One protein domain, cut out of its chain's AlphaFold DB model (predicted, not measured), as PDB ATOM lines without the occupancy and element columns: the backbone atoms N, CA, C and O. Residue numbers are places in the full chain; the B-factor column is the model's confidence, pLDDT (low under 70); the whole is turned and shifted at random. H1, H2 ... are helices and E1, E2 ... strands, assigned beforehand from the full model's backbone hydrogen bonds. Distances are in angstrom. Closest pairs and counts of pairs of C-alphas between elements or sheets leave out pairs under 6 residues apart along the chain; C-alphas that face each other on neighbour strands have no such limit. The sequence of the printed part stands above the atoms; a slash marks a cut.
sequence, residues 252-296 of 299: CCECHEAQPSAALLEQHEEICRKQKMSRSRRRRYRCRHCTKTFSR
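AT A GLANCE: This is residues 252 to 296 of the 299 residues of the protein "PR domain zinc finger protein 10-like isoform X2" of Galleria mellonella (UniProt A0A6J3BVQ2). What does the model look like? It is a thin rod in which a small two-stranded hairpin, E1 and E2, lies beyond the last turn of one long helix, H1, while residues 252 to 261 form a loop beside the first part of that helix. What is it made of? The printed part has 45 residues with one named helix and two named strands, in the order H1, E1, E2; the class is mixed, helices and strands, and the sheet, in the order E1 - E2, is antiparallel. How large is its outline? It is extended, with a radius of gyration of the C-alphas of 16.0 A and spans of 50 by 15 by 12 A.

IN THESE COORDINATES: Where are the strands? E1 is residues 284 to 286, 6.4 A from first to last C-alpha, and begins with C-alpha 284 at (57.031, -2.374, 50.868). E2 is residues 293 to 295, 7.0 A long, and ends with C-alpha 295 at (58.473, -2.376, 55.288). Where is the helix? H1 is residues 262 to 280, 26.9 A from first to last C-alpha, and begins with C-alpha 262 at (33.751, -28.588, 48.169).

HOW THE PARTS SIT: How do the strands pair? E1 and E2 form a hairpin, antiparallel at 140 degrees between their directions. N 285 and O 294 are 2.8 A apart, within hydrogen-bond range, and so are N 294 and O 285, at 2.9 A. How does the helix stand to them? A tight link of 3 residues joins H1 to E1, and H1 and E2 are apart. Is the helix's backbone complete? In H1 every O i to N i+4 pair is within hydrogen-bond range.

THE WHOLE: How far does it reach? The two C-alphas farthest apart, those of Ser 261 and His 289, are 49.9 A from each other. Is there a cut or a long link? The printed part has no cut; the link from E1 to E2, 6 residues, is short, and no link is long. Where is confidence low? The mean pLDDT of the printed part is 72.4, and residue 253, residues 276 to 288 and residues 294 to 296 are under 70.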
ATOM      1  N   CYS A 252      35.812 -19.882  45.298       80.25
ATOM      2  CA  CYS A 252      36.348 -19.146  46.435       80.25
ATOM      3  C   CYS A 252      35.998 -17.659  46.351       80.25
ATOM      4  O   CYS A 252      36.447 -16.950  45.443       80.25
ATOM      5  N   CYS A 253      35.274 -17.163  47.354       69.88
ATOM      6  CA  CYS A 253      34.888 -15.753  47.479       69.88
ATOM      7  C   CYS A 253      36.090 -14.792  47.578       69.88
ATOM      8  O   CYS A 253      35.962 -13.603  47.296       69.88
ATOM      9  N   GLU A 254      37.273 -15.284  47.962       75.44
ATOM     10  CA  GLU A 254      38.453 -14.451  48.213       75.44
ATOM     11  C   GLU A 254      39.343 -14.271  46.976       75.44
ATOM     12  O   GLU A 254      39.589 -13.144  46.526       75.44
ATOM     13  N   CYS A 255      39.827 -15.361  46.376       76.12
ATOM     14  CA  CYS A 255      40.643 -15.288  45.159       76.12
ATOM     15  C   CYS A 255      39.795 -15.143  43.888       76.12
ATOM     16  O   CYS A 255      40.254 -14.498  42.943       76.12
ATOM     17  N   HIS A 256      38.544 -15.614  43.913       70.75
ATOM     18  CA  HIS A 256      37.656 -15.737  42.759       70.75
ATOM     19  C   HIS A 256      38.162 -16.783  41.741       70.75
ATOM     20  O   HIS A 256      38.271 -16.500  40.547       70.75
ATOM     21  N   GLU A 257      38.499 -17.979  42.233       76.12
ATOM     22  CA  GLU A 257      38.879 -19.154  41.436       76.12
ATOM     23  C   GLU A 257      37.892 -20.305  41.659       76.12
ATOM     24  O   GLU A 257      37.413 -20.525  42.777       76.12
ATOM     25  N   ALA A 258      37.621 -21.052  40.585       80.00
ATOM     26  CA  ALA A 258      36.809 -22.260  40.628       80.00
ATOM     27  C   ALA A 258      37.603 -23.437  41.209       80.00
ATOM     28  O   ALA A 258      38.781 -23.608  40.899       80.00
ATOM     29  N   GLN A 259      36.932 -24.264  42.002       81.19
ATOM     30  CA  GLN A 259      37.445 -25.493  42.593       81.19
ATOM     31  C   GLN A 259      36.564 -26.672  42.140       81.19
ATOM     32  O   GLN A 259      35.344 -26.516  42.021       81.19
ATOM     33  N   PRO A 260      37.140 -27.857  41.873       78.56
ATOM     34  CA  PRO A 260      36.375 -28.987  41.346       78.56
ATOM     35  C   PRO A 260      35.559 -29.730  42.420       78.56
ATOM     36  O   PRO A 260      34.714 -30.550  42.075       78.56
ATOM     37  N   SER A 261      35.767 -29.454  43.714       80.69
ATOM     38  CA  SER A 261      34.977 -30.027  44.816       80.69
ATOM     39  C   SER A 261      34.906 -29.095  46.033       80.69
ATOM     40  O   SER A 261      35.764 -28.226  46.203       80.69
ATOM     41  N   ALA A 262      33.913 -29.313  46.904       81.19
ATOM     42  CA  ALA A 262      33.751 -28.588  48.169       81.19
ATOM     43  C   ALA A 262      34.975 -28.736  49.088       81.19
ATOM     44  O   ALA A 262      35.506 -27.746  49.576       81.19
ATOM     45  N   ALA A 263      35.489 -29.960  49.251       85.12
ATOM     46  CA  ALA A 263      36.652 -30.225  50.100       85.12
ATOM     47  C   ALA A 263      37.915 -29.471  49.629       85.12
ATOM     48  O   ALA A 263      38.700 -28.983  50.443       85.12
ATOM     49  N   LEU A 264      38.100 -29.329  48.310       85.12
ATOM     50  CA  LEU A 264      39.191 -28.522  47.754       85.12
ATOM     51  C   LEU A 264      38.931 -27.020  47.907       85.12
ATOM     52  O   LEU A 264      39.885 -26.268  48.100       85.12
ATOM     53  N   LEU A 265      37.668 -26.580  47.887       85.56
ATOM     54  CA  LEU A 265      37.299 -25.206  48.223       85.56
ATOM     55  C   LEU A 265      37.644 -24.865  49.677       85.56
ATOM     56  O   LEU A 265      38.360 -23.892  49.894       85.56
ATOM     57  N   GLU A 266      37.232 -25.675  50.649       84.81
ATOM     58  CA  GLU A 266      37.540 -25.458  52.072       84.81
ATOM     59  C   GLU A 266      39.056 -25.363  52.322       84.81
ATOM     60  O   GLU A 266      39.549 -24.420  52.955       84.81
ATOM     61  N   GLN A 267      39.829 -26.296  51.751       87.25
ATOM     62  CA  GLN A 267      41.291 -26.275  51.826       87.25
ATOM     63  C   GLN A 267      41.880 -25.012  51.172       87.25
ATOM     64  O   GLN A 267      42.808 -24.398  51.712       87.25
ATOM     65  N   HIS A 268      41.348 -24.606  50.016       86.62
ATOM     66  CA  HIS A 268      41.781 -23.413  49.298       86.62
ATOM     67  C   HIS A 268      41.479 -22.127  50.083       86.62
ATOM     68  O   HIS A 268      42.335 -21.241  50.165       86.62
ATOM     69  N   GLU A 269      40.292 -22.001  50.676       84.88
ATOM     70  CA  GLU A 269      39.885 -20.820  51.441       84.88
ATOM     71  C   GLU A 269      40.770 -20.607  52.666       84.88
ATOM     72  O   GLU A 269      41.243 -19.491  52.902       84.88
ATOM     73  N   GLU A 270      41.114 -21.681  53.377       85.88
ATOM     74  CA  GLU A 270      42.042 -21.622  54.504       85.88
ATOM     75  C   GLU A 270      43.455 -21.170  54.080       85.88
ATOM     76  O   GLU A 270      44.101 -20.368  54.768       85.88
ATOM     77  N   ILE A 271      43.932 -21.606  52.906       85.69
ATOM     78  CA  ILE A 271      45.192 -21.124  52.315       85.69
ATOM     79  C   ILE A 271      45.081 -19.639  51.933       85.69
ATOM     80  O   ILE A 271      45.982 -18.853  52.247       85.69
ATOM     81  N   CYS A 272      43.986 -19.222  51.297       82.12
ATOM     82  CA  CYS A 272      43.748 -17.832  50.905       82.12
ATOM     83  C   CYS A 272      43.697 -16.885  52.113       82.12
ATOM     84  O   CYS A 272      44.346 -15.828  52.105       82.12
ATOM     85  N   ARG A 273      43.019 -17.294  53.189       79.25
ATOM     86  CA  ARG A 273      42.953 -16.585  54.474       79.25
ATOM     87  C   ARG A 273      44.348 -16.395  55.078       79.25
ATOM     88  O   ARG A 273      44.745 -15.266  55.387       79.25
ATOM     89  N   LYS A 274      45.152 -17.465  55.141       79.06
ATOM     90  CA  LYS A 274      46.564 -17.424  55.579       79.06
ATOM     91  C   LYS A 274      47.430 -16.513  54.692       79.06
ATOM     92  O   LYS A 274      48.222 -15.719  55.208       79.06
ATOM     93  N   GLN A 275      47.258 -16.546  53.367       72.94
ATOM     94  CA  GLN A 275      47.995 -15.670  52.443       72.94
ATOM     95  C   GLN A 275      47.613 -14.186  52.568       72.94
ATOM     96  O   GLN A 275      48.475 -13.319  52.398       72.94
ATOM     97  N   LYS A 276      46.356 -13.848  52.887       66.06
ATOM     98  CA  LYS A 276      45.972 -12.456  53.185       66.06
ATOM     99  C   LYS A 276      46.729 -11.912  54.398       66.06
ATOM    100  O   LYS A 276      47.253 -10.799  54.324       66.06
ATOM    101  N   MET A 277      46.848 -12.701  55.470       56.97
ATOM    102  CA  MET A 277      47.583 -12.308  56.683       56.97
ATOM    103  C   MET A 277      49.090 -12.106  56.444       56.97
ATOM    104  O   MET A 277      49.709 -11.271  57.103       56.97
ATOM    105  N   SER A 278      49.698 -12.822  55.489       56.16
ATOM    106  CA  SER A 278      51.112 -12.620  55.133       56.16
ATOM    107  C   SER A 278      51.328 -11.447  54.165       56.16
ATOM    108  O   SER A 278      52.327 -10.730  54.281       56.16
ATOM    109  N   ARG A 279      50.381 -11.192  53.248       52.66
ATOM    110  CA  ARG A 279      50.418 -10.049  52.315       52.66
ATOM    111  C   ARG A 279      50.162  -8.705  53.007       52.66
ATOM    112  O   ARG A 279      50.835  -7.731  52.668       52.66
ATOM    113  N   SER A 280      49.259  -8.633  53.988       54.53
ATOM    114  CA  SER A 280      48.988  -7.391  54.739       54.53
ATOM    115  C   SER A 280      50.229  -6.877  55.483       54.53
ATOM    116  O   SER A 280      50.500  -5.676  55.469       54.53
ATOM    117  N   ARG A 281      51.049  -7.790  56.022       50.03
ATOM    118  CA  ARG A 281      52.317  -7.505  56.723       50.03
ATOM    119  C   ARG A 281      53.476  -7.056  55.814       50.03
ATOM    120  O   ARG A 281      54.557  -6.763  56.319       50.03
ATOM    121  N   ARG A 282      53.308  -7.012  54.483       52.06
ATOM    122  CA  ARG A 282      54.397  -6.733  53.517       52.06
ATOM    123  C   ARG A 282      54.087  -5.608  52.522       52.06
ATOM    124  O   ARG A 282      54.441  -5.694  51.345       52.06
ATOM    125  N   ARG A 283      53.506  -4.498  52.993       53.12
ATOM    126  CA  ARG A 283      53.554  -3.228  52.241       53.12
ATOM    127  C   ARG A 283      54.990  -2.691  52.235       53.12
ATOM    128  O   ARG A 283      55.412  -2.012  53.169       53.12
ATOM    129  N   ARG A 284      55.742  -3.009  51.175       59.28
ATOM    130  CA  ARG A 284      57.031  -2.374  50.868       59.28
ATOM    131  C   ARG A 284      56.778  -0.968  50.324       59.28
ATOM    132  O   ARG A 284      56.394  -0.801  49.171       59.28
ATOM    133  N   TYR A 285      57.006   0.034  51.160       67.81
ATOM    134  CA  TYR A 285      57.030   1.437  50.770       67.81
ATOM    135  C   TYR A 285      58.340   1.721  50.033       67.81
ATOM    136  O   TYR A 285      59.406   1.289  50.469       67.81
ATOM    137  N   ARG A 286      58.281   2.444  48.913       66.62
ATOM    138  CA  ARG A 286      59.478   2.913  48.202       66.62
ATOM    139  C   ARG A 286      59.796   4.326  48.675       66.62
ATOM    140  O   ARG A 286      58.931   5.198  48.606       66.62
ATOM    141  N   CYS A 287      61.013   4.565  49.156       69.12
ATOM    142  CA  CYS A 287      61.433   5.919  49.502       69.12
ATOM    143  C   CYS A 287      61.500   6.779  48.231       69.12
ATOM    144  O   CYS A 287      62.181   6.400  47.274       69.12
ATOM    145  N   ARG A 288      60.833   7.946  48.234       67.62
ATOM    146  CA  ARG A 288      60.850   8.904  47.112       67.62
ATOM    147  C   ARG A 288      62.260   9.398  46.759       67.62
ATOM    148  O   ARG A 288      62.485   9.730  45.606       67.62
ATOM    149  N   HIS A 289      63.187   9.410  47.719       73.06
ATOM    150  CA  HIS A 289      64.498  10.054  47.568       73.06
ATOM    151  C   HIS A 289      65.674   9.098  47.327       73.06
ATOM    152  O   HIS A 289      66.719   9.549  46.881       73.06
ATOM    153  N   CYS A 290      65.550   7.795  47.614       76.75
ATOM    154  CA  CYS A 290      66.698   6.874  47.524       76.75
ATOM    155  C   CYS A 290      66.404   5.520  46.863       76.75
ATOM    156  O   CYS A 290      67.223   4.609  46.949       76.75
ATOM    157  N   THR A 291      65.248   5.358  46.206       70.25
ATOM    158  CA  THR A 291      64.770   4.142  45.499       70.25
ATOM    159  C   THR A 291      64.606   2.855  46.325       70.25
ATOM    160  O   THR A 291      63.858   1.973  45.891       70.25
ATOM    161  N   LYS A 292      65.229   2.766  47.509       72.38
ATOM    162  CA  LYS A 292      65.156   1.646  48.457       72.38
ATOM    163  C   LYS A 292      63.712   1.372  48.889       72.38
ATOM    164  O   LYS A 292      62.921   2.294  49.111       72.38
ATOM    165  N   THR A 293      63.384   0.090  49.043       70.81
ATOM    166  CA  THR A 293      62.103  -0.367  49.597       70.81
ATOM    167  C   THR A 293      62.240  -0.724  51.071       70.81
ATOM    168  O   THR A 293      63.141  -1.483  51.417       70.81
ATOM    169  N   PHE A 294      61.316  -0.264  51.910       69.38
ATOM    170  CA  PHE A 294      61.252  -0.585  53.336       69.38
ATOM    171  C   PHE A 294      59.845  -1.048  53.730       69.38
ATOM    172  O   PHE A 294      58.849  -0.626  53.143       69.38
ATOM    173  N   SER A 295      59.750  -1.921  54.728       61.50
ATOM    174  CA  SER A 295      58.473  -2.376  55.288       61.50
ATOM    175  C   SER A 295      58.178  -1.571  56.549       61.50
ATOM    176  O   SER A 295      59.030  -1.519  57.434       61.50
ATOM    177  N   ARG A 296      56.988  -0.967  56.676       57.31
ATOM    178  CA  ARG A 296      56.545  -0.469  57.989       57.31
ATOM    179  C   ARG A 296      56.090  -1.656  58.830       57.31
ATOM    180  O   ARG A 296      55.054  -2.249  58.534       57.31
TER     181      ARG A 296